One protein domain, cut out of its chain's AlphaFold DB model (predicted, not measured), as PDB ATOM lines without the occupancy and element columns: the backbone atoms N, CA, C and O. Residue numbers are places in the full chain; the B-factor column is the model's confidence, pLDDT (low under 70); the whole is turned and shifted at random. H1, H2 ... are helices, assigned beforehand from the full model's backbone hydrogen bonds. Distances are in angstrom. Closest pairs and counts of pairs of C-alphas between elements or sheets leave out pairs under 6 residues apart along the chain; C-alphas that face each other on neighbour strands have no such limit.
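This is residues 5 to 84 of the 545 residues of the protein "Protein CBG25936" of Caenorhabditis briggsae (UniProt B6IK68). One long helix, H3, makes the long axis, with a loose head at its first end, where H2 stands nearly square to it as in an L and the short H1 touches its start. The long loop of residues 9 to 28 belongs to this head, while at the far end residues 78 to 84 fold back beside H3; between the two ends, residues 55 to 65 of H3 stand free. The printed part has 80 residues with three named helices, in the order H1, H2, H3, and no named strand; the class is all helix. It is only just extended, close to loose, with a radius of gyration of the C-alphas of 17.8 A, and its outline is elongated, 50 by 29 by 23 A.

H3, residues 47 to 77, touches H1, residues 5 to 8, with residues 47 to 48 alone; the closest C-alphas are those of Tyr 7 and Glu 48, 4.5 A apart. H2, residues 29 to 41, is close to H3 but not clearly touching, with the closest C-alphas, those of Trp 39 and Tyr 50, 6.4 A apart. The lines of H2 and H3 are about perpendicular, at 81 degrees. H1 and H2 are apart. In H2 and H3 every O i to N i+4 pair is within hydrogen-bond range; H1 is too short for such a pair.

H3 measures 44.1 A from C-alpha 47 at (0.773, -36.693, -61.315) to C-alpha 77 at (-25.369, -47.584, -27.520). H2 measures 18.2 A and begins with C-alpha 29 at (13.669, -39.953, -47.482). H1 measures 5.7 A.

The C-alphas farthest apart are those of Ser 14 and Gly 78, at 50.2 A. The link from H1 to H2 is long, with 20 residues, and includes a short antiparallel pairing of residues 19 to 20 with residues 25 to 26. The link from H2 to H3 is tight, with 5 residues. The printed part has no cut; its mean pLDDT is 92.0, and no printed residue is under 70.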
ATOM      1  N   LYS A   5      -1.849 -27.518 -64.417       89.12
ATOM      2  CA  LYS A   5      -0.885 -28.029 -65.411       89.12
ATOM      3  C   LYS A   5       0.097 -29.047 -64.826       89.12
ATOM      4  O   LYS A   5       0.585 -29.914 -65.534       89.12
ATOM      5  N   ARG A   6       0.369 -28.973 -63.518       87.56
ATOM      6  CA  ARG A   6       1.240 -29.931 -62.821       87.56
ATOM      7  C   ARG A   6       0.695 -31.359 -62.858       87.56
ATOM      8  O   ARG A   6       1.473 -32.290 -62.720       87.56
ATOM      9  N   TYR A   7      -0.614 -31.548 -63.042       92.12
ATOM     10  CA  TYR A   7      -1.206 -32.881 -63.158       92.12
ATOM     11  C   TYR A   7      -0.736 -33.635 -64.406       92.12
ATOM     12  O   TYR A   7      -0.674 -34.862 -64.386       92.12
ATOM     13  N   GLU A   8      -0.324 -32.911 -65.448       92.50
ATOM     14  CA  GLU A   8       0.207 -33.477 -66.690       92.50
ATOM     15  C   GLU A   8       1.664 -33.957 -66.545       92.50
ATOM     16  O   GLU A   8       2.188 -34.611 -67.447       92.50
ATOM     17  N   GLU A   9       2.340 -33.669 -65.422       92.38
ATOM     18  CA  GLU A   9       3.722 -34.098 -65.201       92.38
ATOM     19  C   GLU A   9       3.824 -35.627 -65.173       92.38
ATOM     20  O   GLU A   9       3.258 -36.295 -64.309       92.38
ATOM     21  N   THR A  10       4.595 -36.187 -66.106       93.62
ATOM     22  CA  THR A  10       4.724 -37.639 -66.324       93.62
ATOM     23  C   THR A  10       5.744 -38.324 -65.419       93.62
ATOM     24  O   THR A  10       5.982 -39.527 -65.517       93.62
ATOM     25  N   LYS A  11       6.392 -37.563 -64.535       92.06
ATOM     26  CA  LYS A  11       7.404 -38.059 -63.602       92.06
ATOM     27  C   LYS A  11       7.055 -37.601 -62.200       92.06
ATOM     28  O   LYS A  11       6.646 -36.461 -62.007       92.06
ATOM     29  N   LEU A  12       7.303 -38.467 -61.220       90.31
ATOM     30  CA  LEU A  12       7.247 -38.058 -59.824       90.31
ATOM     31  C   LEU A  12       8.294 -36.947 -59.590       90.31
ATOM     32  O   LEU A  12       9.467 -37.158 -59.924       90.31
ATOM     33  N   PRO A  13       7.905 -35.790 -59.023       90.88
ATOM     34  CA  PRO A  13       8.834 -34.702 -58.739       90.88
ATOM     35  C   PRO A  13       9.993 -35.139 -57.841       90.88
ATOM     36  O   PRO A  13       9.903 -36.126 -57.112       90.88
ATOM     37  N   SER A  14      11.091 -34.385 -57.855       91.25
ATOM     38  CA  SER A  14      12.214 -34.619 -56.942       91.25
ATOM     39  C   SER A  14      11.791 -34.467 -55.477       91.25
ATOM     40  O   SER A  14      10.885 -33.697 -55.166       91.25
ATOM     41  N   ILE A  15      12.508 -35.115 -54.551       92.38
ATOM     42  CA  ILE A  15      12.252 -34.981 -53.104       92.38
ATOM     43  C   ILE A  15      12.272 -33.517 -52.633       92.38
ATOM     44  O   ILE A  15      11.441 -33.126 -51.819       92.38
ATOM     45  N   SER A  16      13.145 -32.689 -53.218       89.19
ATOM     46  CA  SER A  16      13.245 -31.247 -52.945       89.19
ATOM     47  C   SER A  16      11.982 -30.457 -53.304       89.19
ATOM     48  O   SER A  16      11.779 -29.362 -52.792       89.19
ATOM     49  N   SER A  17      11.120 -31.010 -54.160       87.31
ATOM     50  CA  SER A  17       9.844 -30.398 -54.539       87.31
ATOM     51  C   SER A  17       8.740 -30.638 -53.499       87.31
ATOM     52  O   SER A  17       7.693 -29.992 -53.549       87.31
ATOM     53  N   PHE A  18       8.954 -31.546 -52.541       86.06
ATOM     54  CA  PHE A  18       7.992 -31.866 -51.488       86.06
ATOM     55  C   PHE A  18       8.322 -31.092 -50.207       86.06
ATOM     56  O   PHE A  18       9.080 -31.555 -49.353       86.06
ATOM     57  N   TYR A  19       7.709 -29.914 -50.066       85.81
ATOM     58  CA  TYR A  19       7.821 -29.080 -48.871       85.81
ATOM     59  C   TYR A  19       6.456 -28.798 -48.243       85.81
ATOM     60  O   TYR A  19       5.575 -28.196 -48.865       85.81
ATOM     61  N   ASP A  20       6.287 -29.192 -46.982       83.44
ATOM     62  CA  ASP A  20       5.092 -28.880 -46.208       83.44
ATOM     63  C   ASP A  20       5.229 -27.485 -45.587       83.44
ATOM     64  O   ASP A  20       5.789 -27.318 -44.503       83.44
ATOM     65  N   LYS A  21       4.672 -26.473 -46.263       80.31
ATOM     66  CA  LYS A  21       4.640 -25.084 -45.768       80.31
ATOM     67  C   LYS A  21       3.821 -24.902 -44.483       80.31
ATOM     68  O   LYS A  21       4.015 -23.911 -43.783       80.31
ATOM     69  N   LEU A  22       2.875 -25.794 -44.173       80.50
ATOM     70  CA  LEU A  22       2.025 -25.674 -42.981       80.50
ATOM     71  C   LEU A  22       2.774 -26.116 -41.723       80.50
ATOM     72  O   LEU A  22       2.637 -25.495 -40.664       80.50
ATOM     73  N   ASN A  23       3.566 -27.181 -41.842       80.56
ATOM     74  CA  ASN A  23       4.363 -27.715 -40.740       80.56
ATOM     75  C   ASN A  23       5.839 -27.309 -40.788       80.56
ATOM     76  O   ASN A  23       6.553 -27.591 -39.826       80.56
ATOM     77  N   ASP A  24       6.250 -26.616 -41.850       79.12
ATOM     78  CA  ASP A  24       7.619 -26.183 -42.125       79.12
ATOM     79  C   ASP A  24       8.593 -27.368 -42.089       79.12
ATOM     80  O   ASP A  24       9.528 -27.419 -41.288       79.12
ATOM     81  N   LYS A  25       8.263 -28.393 -42.883       84.56
ATOM     82  CA  LYS A  25       8.918 -29.701 -42.853       84.56
ATOM     83  C   LYS A  25       9.255 -30.169 -44.266       84.56
ATOM     84  O   LYS A  25       8.395 -30.186 -45.147       84.56
ATOM     85  N   GLU A  26      10.492 -30.611 -44.443       89.25
ATOM     86  CA  GLU A  26      10.929 -31.317 -45.644       89.25
ATOM     87  C   GLU A  26      10.363 -32.742 -45.687       89.25
ATOM     88  O   GLU A  26      10.105 -33.378 -44.654       89.25
ATOM     89  N   CYS A  27      10.170 -33.257 -46.898       89.62
ATOM     90  CA  CYS A  27       9.814 -34.653 -47.099       89.62
ATOM     91  C   CYS A  27      10.943 -35.566 -46.614       89.62
ATOM     92  O   CYS A  27      12.107 -35.376 -46.966       89.62
ATOM     93  N   SER A  28      10.605 -36.569 -45.802       90.56
ATOM     94  CA  SER A  28      11.610 -37.528 -45.358       90.56
ATOM     95  C   SER A  28      11.980 -38.478 -46.495       90.56
ATOM     96  O   SER A  28      11.145 -38.830 -47.331       90.56
ATOM     97  N   GLN A  29      13.222 -38.970 -46.492       91.44
ATOM     98  CA  GLN A  29      13.669 -39.953 -47.482       91.44
ATOM     99  C   GLN A  29      12.766 -41.195 -47.495       91.44
ATOM    100  O   GLN A  29      12.462 -41.733 -48.557       91.44
ATOM    101  N   LYS A  30      12.292 -41.624 -46.319       91.06
ATOM    102  CA  LYS A  30      11.368 -42.753 -46.173       91.06
ATOM    103  C   LYS A  30      10.034 -42.492 -46.876       91.06
ATOM    104  O   LYS A  30       9.580 -43.349 -47.629       91.06
ATOM    105  N   ASP A  31       9.438 -41.320 -46.660       90.50
ATOM    106  CA  ASP A  31       8.150 -40.954 -47.264       90.50
ATOM    107  C   ASP A  31       8.275 -40.822 -48.789       90.50
ATOM    108  O   ASP A  31       7.413 -41.289 -49.530       90.50
ATOM    109  N   TYR A  32       9.388 -40.265 -49.274       93.25
ATOM    110  CA  TYR A  32       9.648 -40.145 -50.708       93.25
ATOM    111  C   TYR A  32       9.892 -41.498 -51.389       93.25
ATOM    112  O   TYR A  32       9.387 -41.751 -52.485       93.25
ATOM    113  N   LEU A  33      10.637 -42.402 -50.748       93.75
ATOM    114  CA  LEU A  33      10.808 -43.770 -51.245       93.75
ATOM    115  C   LEU A  33       9.471 -44.512 -51.281       93.75
ATOM    116  O   LEU A  33       9.184 -45.204 -52.256       93.75
ATOM    117  N   TYR A  34       8.628 -44.325 -50.265       92.75
ATOM    118  CA  TYR A  34       7.276 -44.866 -50.265       92.75
ATOM    119  C   TYR A  34       6.430 -44.296 -51.416       92.75
ATOM    120  O   TYR A  34       5.804 -45.065 -52.141       92.75
ATOM    121  N   ALA A  35       6.487 -42.984 -51.663       92.62
ATOM    122  CA  ALA A  35       5.815 -42.350 -52.800       92.62
ATOM    123  C   ALA A  35       6.262 -42.945 -54.148       92.62
ATOM    124  O   ALA A  35       5.421 -43.241 -54.994       92.62
ATOM    125  N   LYS A  36       7.565 -43.210 -54.329       94.19
ATOM    126  CA  LYS A  36       8.087 -43.917 -55.515       94.19
ATOM    127  C   LYS A  36       7.535 -45.334 -55.645       94.19
ATOM    128  O   LYS A  36       7.189 -45.756 -56.745       94.19
ATOM    129  N   VAL A  37       7.456 -46.075 -54.539       94.94
ATOM    130  CA  VAL A  37       6.870 -47.422 -54.531       94.94
ATOM    131  C   VAL A  37       5.407 -47.370 -54.961       94.94
ATOM    132  O   VAL A  37       5.009 -48.173 -55.797       94.94
ATOM    133  N   VAL A  38       4.625 -46.423 -54.434       93.25
ATOM    134  CA  VAL A  38       3.217 -46.232 -54.816       93.25
ATOM    135  C   VAL A  38       3.101 -45.859 -56.294       93.25
ATOM    136  O   VAL A  38       2.354 -46.515 -57.012       93.25
ATOM    137  N   TRP A  39       3.883 -44.882 -56.764       95.06
ATOM    138  CA  TRP A  39       3.900 -44.458 -58.168       95.06
ATOM    139  C   TRP A  39       4.130 -45.636 -59.121       95.06
ATOM    140  O   TRP A  39       3.380 -45.830 -60.075       95.06
ATOM    141  N   ASN A  40       5.143 -46.454 -58.826       94.62
ATOM    142  CA  ASN A  40       5.507 -47.591 -59.665       94.62
ATOM    143  C   ASN A  40       4.485 -48.730 -59.569       94.62
ATOM    144  O   ASN A  40       4.076 -49.265 -60.591       94.62
ATOM    145  N   LYS A  41       4.049 -49.105 -58.359       95.06
ATOM    146  CA  LYS A  41       3.102 -50.221 -58.170       95.06
ATOM    147  C   LYS A  41       1.727 -49.936 -58.761       95.06
ATOM    148  O   LYS A  41       1.077 -50.858 -59.240       95.06
ATOM    149  N   MET A  42       1.290 -48.683 -58.708       94.12
ATOM    150  CA  MET A  42      -0.001 -48.266 -59.245       94.12
ATOM    151  C   MET A  42       0.069 -47.888 -60.731       94.12
ATOM    152  O   MET A  42      -0.945 -47.492 -61.296       94.12
ATOM    153  N   ASN A  43       1.243 -48.025 -61.366       94.62
ATOM    154  CA  ASN A  43       1.488 -47.675 -62.767       94.62
ATOM    155  C   ASN A  43       1.037 -46.245 -63.123       94.62
ATOM    156  O   ASN A  43       0.427 -46.029 -64.173       94.62
ATOM    157  N   CYS A  44       1.323 -45.269 -62.253       95.06
ATOM    158  CA  CYS A  44       0.957 -43.872 -62.488       95.06
ATOM    159  C   CYS A  44       1.647 -43.342 -63.753       95.06
ATOM    160  O   CYS A  44       2.877 -43.378 -63.853       95.06
ATOM    161  N   LYS A  45       0.868 -42.819 -64.707       95.00
ATOM    162  CA  LYS A  45       1.403 -42.219 -65.941       95.00
ATOM    163  C   LYS A  45       1.765 -40.756 -65.742       95.00
ATOM    164  O   LYS A  45       2.684 -40.255 -66.387       95.00
ATOM    165  N   ASN A  46       1.029 -40.075 -64.874       94.94
ATOM    166  CA  ASN A  46       1.224 -38.675 -64.550       94.94
ATOM    167  C   ASN A  46       0.857 -38.382 -63.085       94.94
ATOM    168  O   ASN A  46       0.450 -39.261 -62.318       94.94
ATOM    169  N   LEU A  47       1.044 -37.130 -62.678       92.88
ATOM    170  CA  LEU A  47       0.773 -36.693 -61.315       92.88
ATOM    171  C   LEU A  47      -0.732 -36.655 -60.998       92.88
ATOM    172  O   LEU A  47      -1.104 -36.738 -59.824       92.88
ATOM    173  N   GLU A  48      -1.597 -36.566 -62.014       93.50
ATOM    174  CA  GLU A  48      -3.045 -36.734 -61.858       93.50
ATOM    175  C   GLU A  48      -3.391 -38.115 -61.301       93.50
ATOM    176  O   GLU A  48      -4.079 -38.196 -60.284       93.50
ATOM    177  N   ASP A  49      -2.867 -39.183 -61.910       94.25
ATOM    178  CA  ASP A  49      -3.110 -40.565 -61.482       94.25
ATOM    179  C   ASP A  49      -2.701 -40.755 -60.019       94.25
ATOM    180  O   ASP A  49      -3.480 -41.234 -59.193       94.25
ATOM    181  N   TYR A  50      -1.490 -40.302 -59.676       93.62
ATOM    182  CA  TYR A  50      -0.974 -40.371 -58.311       93.62
ATOM    183  C   TYR A  50      -1.861 -39.608 -57.317       93.62
ATOM    184  O   TYR A  50      -2.172 -40.115 -56.237       93.62
ATOM    185  N   THR A  51      -2.313 -38.407 -57.689       91.19
ATOM    186  CA  THR A  51      -3.193 -37.594 -56.837       91.19
ATOM    187  C   THR A  51      -4.565 -38.238 -56.678       91.19
ATOM    188  O   THR A  51      -5.109 -38.264 -55.576       91.19
ATOM    189  N   ARG A  52      -5.121 -38.808 -57.748       92.06
ATOM    190  CA  ARG A  52      -6.407 -39.507 -57.724       92.06
ATOM    191  C   ARG A  52      -6.356 -40.726 -56.810       92.06
ATOM    192  O   ARG A  52      -7.262 -40.904 -56.005       92.06
ATOM    193  N   ILE A  53      -5.280 -41.513 -56.868       92.81
ATOM    194  CA  ILE A  53      -5.055 -42.648 -55.960       92.81
ATOM    195  C   ILE A  53      -4.984 -42.180 -54.507       92.81
ATOM    196  O   ILE A  53      -5.617 -42.777 -53.641       92.81
ATOM    197  N   TYR A  54      -4.244 -41.100 -54.239       90.50
ATOM    198  CA  TYR A  54      -4.182 -40.501 -52.907       90.50
ATOM    199  C   TYR A  54      -5.581 -40.096 -52.409       90.50
ATOM    200  O   TYR A  54      -5.976 -40.490 -51.317       90.50
ATOM    201  N   MET A  55      -6.362 -39.387 -53.233       91.31
ATOM    202  CA  MET A  55      -7.715 -38.953 -52.869       91.31
ATOM    203  C   MET A  55      -8.676 -40.126 -52.655       91.31
ATOM    204  O   MET A  55      -9.451 -40.105 -51.703       91.31
ATOM    205  N   ILE A  56      -8.625 -41.152 -53.510       94.06
ATOM    206  CA  ILE A  56      -9.435 -42.366 -53.350       94.06
ATOM    207  C   ILE A  56      -9.077 -43.058 -52.033       94.06
ATOM    208  O   ILE A  56      -9.974 -43.388 -51.266       94.06
ATOM    209  N   ASN A  57      -7.786 -43.226 -51.739       92.31
ATOM    210  CA  ASN A  57      -7.343 -43.832 -50.485       92.31
ATOM    211  C   ASN A  57      -7.810 -43.030 -49.264       92.31
ATOM    212  O   ASN A  57      -8.311 -43.634 -48.321       92.31
ATOM    213  N   ASP A  58      -7.713 -41.697 -49.282       92.50
ATOM    214  CA  ASP A  58      -8.210 -40.848 -48.189       92.50
ATOM    215  C   ASP A  58      -9.722 -41.037 -47.962       92.50
ATOM    216  O   ASP A  58     -10.168 -41.153 -46.820       92.50
ATOM    217  N   VAL A  59     -10.514 -41.118 -49.039       95.19
ATOM    218  CA  VAL A  59     -11.968 -41.345 -48.956       95.19
ATOM    219  C   VAL A  59     -12.289 -42.749 -48.448       95.19
ATOM    220  O   VAL A  59     -13.140 -42.892 -47.573       95.19
ATOM    221  N   LEU A  60     -11.608 -43.780 -48.957       95.75
ATOM    222  CA  LEU A  60     -11.830 -45.166 -48.542       95.75
ATOM    223  C   LEU A  60     -11.424 -45.397 -47.082       95.75
ATOM    224  O   LEU A  60     -12.158 -46.047 -46.346       95.75
ATOM    225  N   LEU A  61     -10.305 -44.820 -46.634       93.62
ATOM    226  CA  LEU A  61      -9.883 -44.884 -45.232       93.62
ATOM    227  C   LEU A  61     -10.879 -44.174 -44.314       93.62
ATOM    228  O   LEU A  61     -11.184 -44.671 -43.232       93.62
ATOM    229  N   LEU A  62     -11.396 -43.017 -44.734       93.56
ATOM    230  CA  LEU A  62     -12.432 -42.325 -43.977       93.56
ATOM    231  C   LEU A  62     -13.718 -43.155 -43.905       93.56
ATOM    232  O   LEU A  62     -14.324 -43.219 -42.838       93.56
ATOM    233  N   ALA A  63     -14.116 -43.794 -45.009       95.00
ATOM    234  CA  ALA A  63     -15.280 -44.670 -45.054       95.00
ATOM    235  C   ALA A  63     -15.123 -45.857 -44.092       95.00
ATOM    236  O   ALA A  63     -15.990 -46.041 -43.245       95.00
ATOM    237  N   ASP A  64     -13.996 -46.571 -44.132       93.62
ATOM    238  CA  ASP A  64     -13.700 -47.703 -43.236       93.62
ATOM    239  C   ASP A  64     -13.714 -47.285 -41.752       93.62
ATOM    240  O   ASP A  64     -14.395 -47.878 -40.910       93.62
ATOM    241  N   VAL A  65     -13.052 -46.169 -41.417       91.44
ATOM    242  CA  VAL A  65     -13.086 -45.610 -40.053       91.44
ATOM    243  C   VAL A  65     -14.512 -45.249 -39.632       91.44
ATOM    244  O   VAL A  65     -14.886 -45.461 -38.475       91.44
ATOM    245  N   PHE A  66     -15.320 -44.707 -40.543       93.00
ATOM    246  CA  PHE A  66     -16.697 -44.325 -40.251       93.00
ATOM    247  C   PHE A  66     -17.628 -45.538 -40.120       93.00
ATOM    248  O   PHE A  66     -18.491 -45.545 -39.245       93.00
ATOM    249  N   GLU A  67     -17.432 -46.595 -40.903       94.44
ATOM    250  CA  GLU A  67     -18.144 -47.867 -40.741       94.44
ATOM    251  C   GLU A  67     -17.813 -48.518 -39.396       94.44
ATOM    252  O   GLU A  67     -18.720 -48.918 -38.663       94.44
ATOM    253  N   ASN A  68     -16.537 -48.527 -39.001       92.00
ATOM    254  CA  ASN A  68     -16.135 -48.984 -37.673       92.00
ATOM    255  C   ASN A  68     -16.766 -48.127 -36.561       92.00
ATOM    256  O   ASN A  68     -17.269 -48.654 -35.568       92.00
ATOM    257  N   PHE A  69     -16.816 -46.803 -36.743       93.19
ATOM    258  CA  PHE A  69     -17.504 -45.904 -35.819       93.19
ATOM    259  C   PHE A  69     -19.000 -46.238 -35.691       93.19
ATOM    260  O   PHE A  69     -19.512 -46.318 -34.569       93.19
ATOM    261  N   ARG A  70     -19.694 -46.485 -36.809       95.44
ATOM    262  CA  ARG A  70     -21.106 -46.902 -36.816       95.44
ATOM    263  C   ARG A  70     -21.304 -48.215 -36.076       95.44
ATOM    264  O   ARG A  70     -22.137 -48.268 -35.174       95.44
ATOM    265  N   ASN A  71     -20.509 -49.231 -36.404       95.25
ATOM    266  CA  ASN A  71     -20.580 -50.549 -35.778       95.25
ATOM    267  C   ASN A  71     -20.362 -50.459 -34.265       95.25
ATOM    268  O   ASN A  71     -21.155 -50.991 -33.494       95.25
ATOM    269  N   LEU A  72     -19.338 -49.720 -33.832       94.00
ATOM    270  CA  LEU A  72     -19.053 -49.503 -32.417       94.00
ATOM    271  C   LEU A  72     -20.205 -48.784 -31.700       94.00
ATOM    272  O   LEU A  72     -20.578 -49.158 -30.590       94.00
ATOM    273  N   SER A  73     -20.764 -47.739 -32.312       95.50
ATOM    274  CA  SER A  73     -21.845 -46.956 -31.709       95.50
ATOM    275  C   SER A  73     -23.151 -47.751 -31.615       95.50
ATOM    276  O   SER A  73     -23.811 -47.725 -30.572       95.50
ATOM    277  N   LEU A  74     -23.476 -48.526 -32.651       95.56
ATOM    278  CA  LEU A  74     -24.610 -49.446 -32.663       95.56
ATOM    279  C   LEU A  74     -24.449 -50.554 -31.620       95.56
ATOM    280  O   LEU A  74     -25.379 -50.801 -30.860       95.56
ATOM    281  N   ASP A  75     -23.272 -51.167 -31.521       95.19
ATOM    282  CA  ASP A  75     -23.001 -52.220 -30.540       95.19
ATOM    283  C   ASP A  75     -23.086 -51.702 -29.094       95.19
ATOM    284  O   ASP A  75     -23.716 -52.321 -28.237       95.19
ATOM    285  N   LYS A  76     -22.483 -50.540 -28.798       94.50
ATOM    286  CA  LYS A  76     -22.402 -50.028 -27.416       94.50
ATOM    287  C   LYS A  76     -23.615 -49.227 -26.962       94.50
ATOM    288  O   LYS A  76     -23.947 -49.272 -25.779       94.50
ATOM    289  N   TYR A  77     -24.266 -48.492 -27.862       95.69
ATOM    290  CA  TYR A  77     -25.369 -47.584 -27.520       95.69
ATOM    291  C   TYR A  77     -26.672 -47.902 -28.266       95.69
ATOM    292  O   TYR A  77     -27.742 -47.401 -27.899       95.69
ATOM    293  N   GLY A  78     -26.629 -48.733 -29.310       96.06
ATOM    294  CA  GLY A  78     -27.775 -48.989 -30.185       96.06
ATOM    295  C   GLY A  78     -28.257 -47.721 -30.886       96.06
ATOM    296  O   GLY A  78     -29.466 -47.530 -31.012       96.06
ATOM    297  N   LEU A  79     -27.331 -46.822 -31.225       96.50
ATOM    298  CA  LEU A  79     -27.584 -45.583 -31.951       96.50
ATOM    299  C   LEU A  79     -26.633 -45.528 -33.142       96.50
ATOM    300  O   LEU A  79     -25.451 -45.826 -33.000       96.50
ATOM    301  N   ASP A  80     -27.154 -45.169 -34.311       95.62
ATOM    302  CA  ASP A  80     -26.340 -45.026 -35.516       95.62
ATOM    303  C   ASP A  80     -25.928 -43.555 -35.680       95.62
ATOM    304  O   ASP A  80     -26.803 -42.687 -35.781       95.62
ATOM    305  N   PRO A  81     -24.617 -43.243 -35.711       94.19
ATOM    306  CA  PRO A  81     -24.129 -41.876 -35.820       94.19
ATOM    307  C   PRO A  81     -24.557 -41.174 -37.116       94.19
ATOM    308  O   PRO A  81     -24.546 -39.947 -37.138       94.19
ATOM    309  N   CYS A  82     -24.988 -41.896 -38.159       94.06
ATOM    310  CA  CYS A  82     -25.546 -41.296 -39.379       94.06
ATOM    311  C   CYS A  82     -26.796 -40.436 -39.136       94.06
ATOM    312  O   CYS A  82     -27.084 -39.550 -39.937       94.06
ATOM    313  N   TRP A  83     -27.528 -40.666 -38.043       94.44
ATOM    314  CA  TRP A  83     -28.710 -39.873 -37.682       94.44
ATOM    315  C   TRP A  83     -28.375 -38.590 -36.918       94.44
ATOM    316  O   TRP A  83     -29.267 -37.831 -36.546       94.44
ATOM    317  N   TYR A  84     -27.089 -38.331 -36.679       91.81
ATOM    318  CA  TYR A  84     -26.628 -37.225 -35.859       91.81
ATOM    319  C   TYR A  84     -25.705 -36.311 -36.649       91.81
ATOM    320  O   TYR A  84     -24.681 -36.727 -37.178       91.81
TER     321      TYR A  84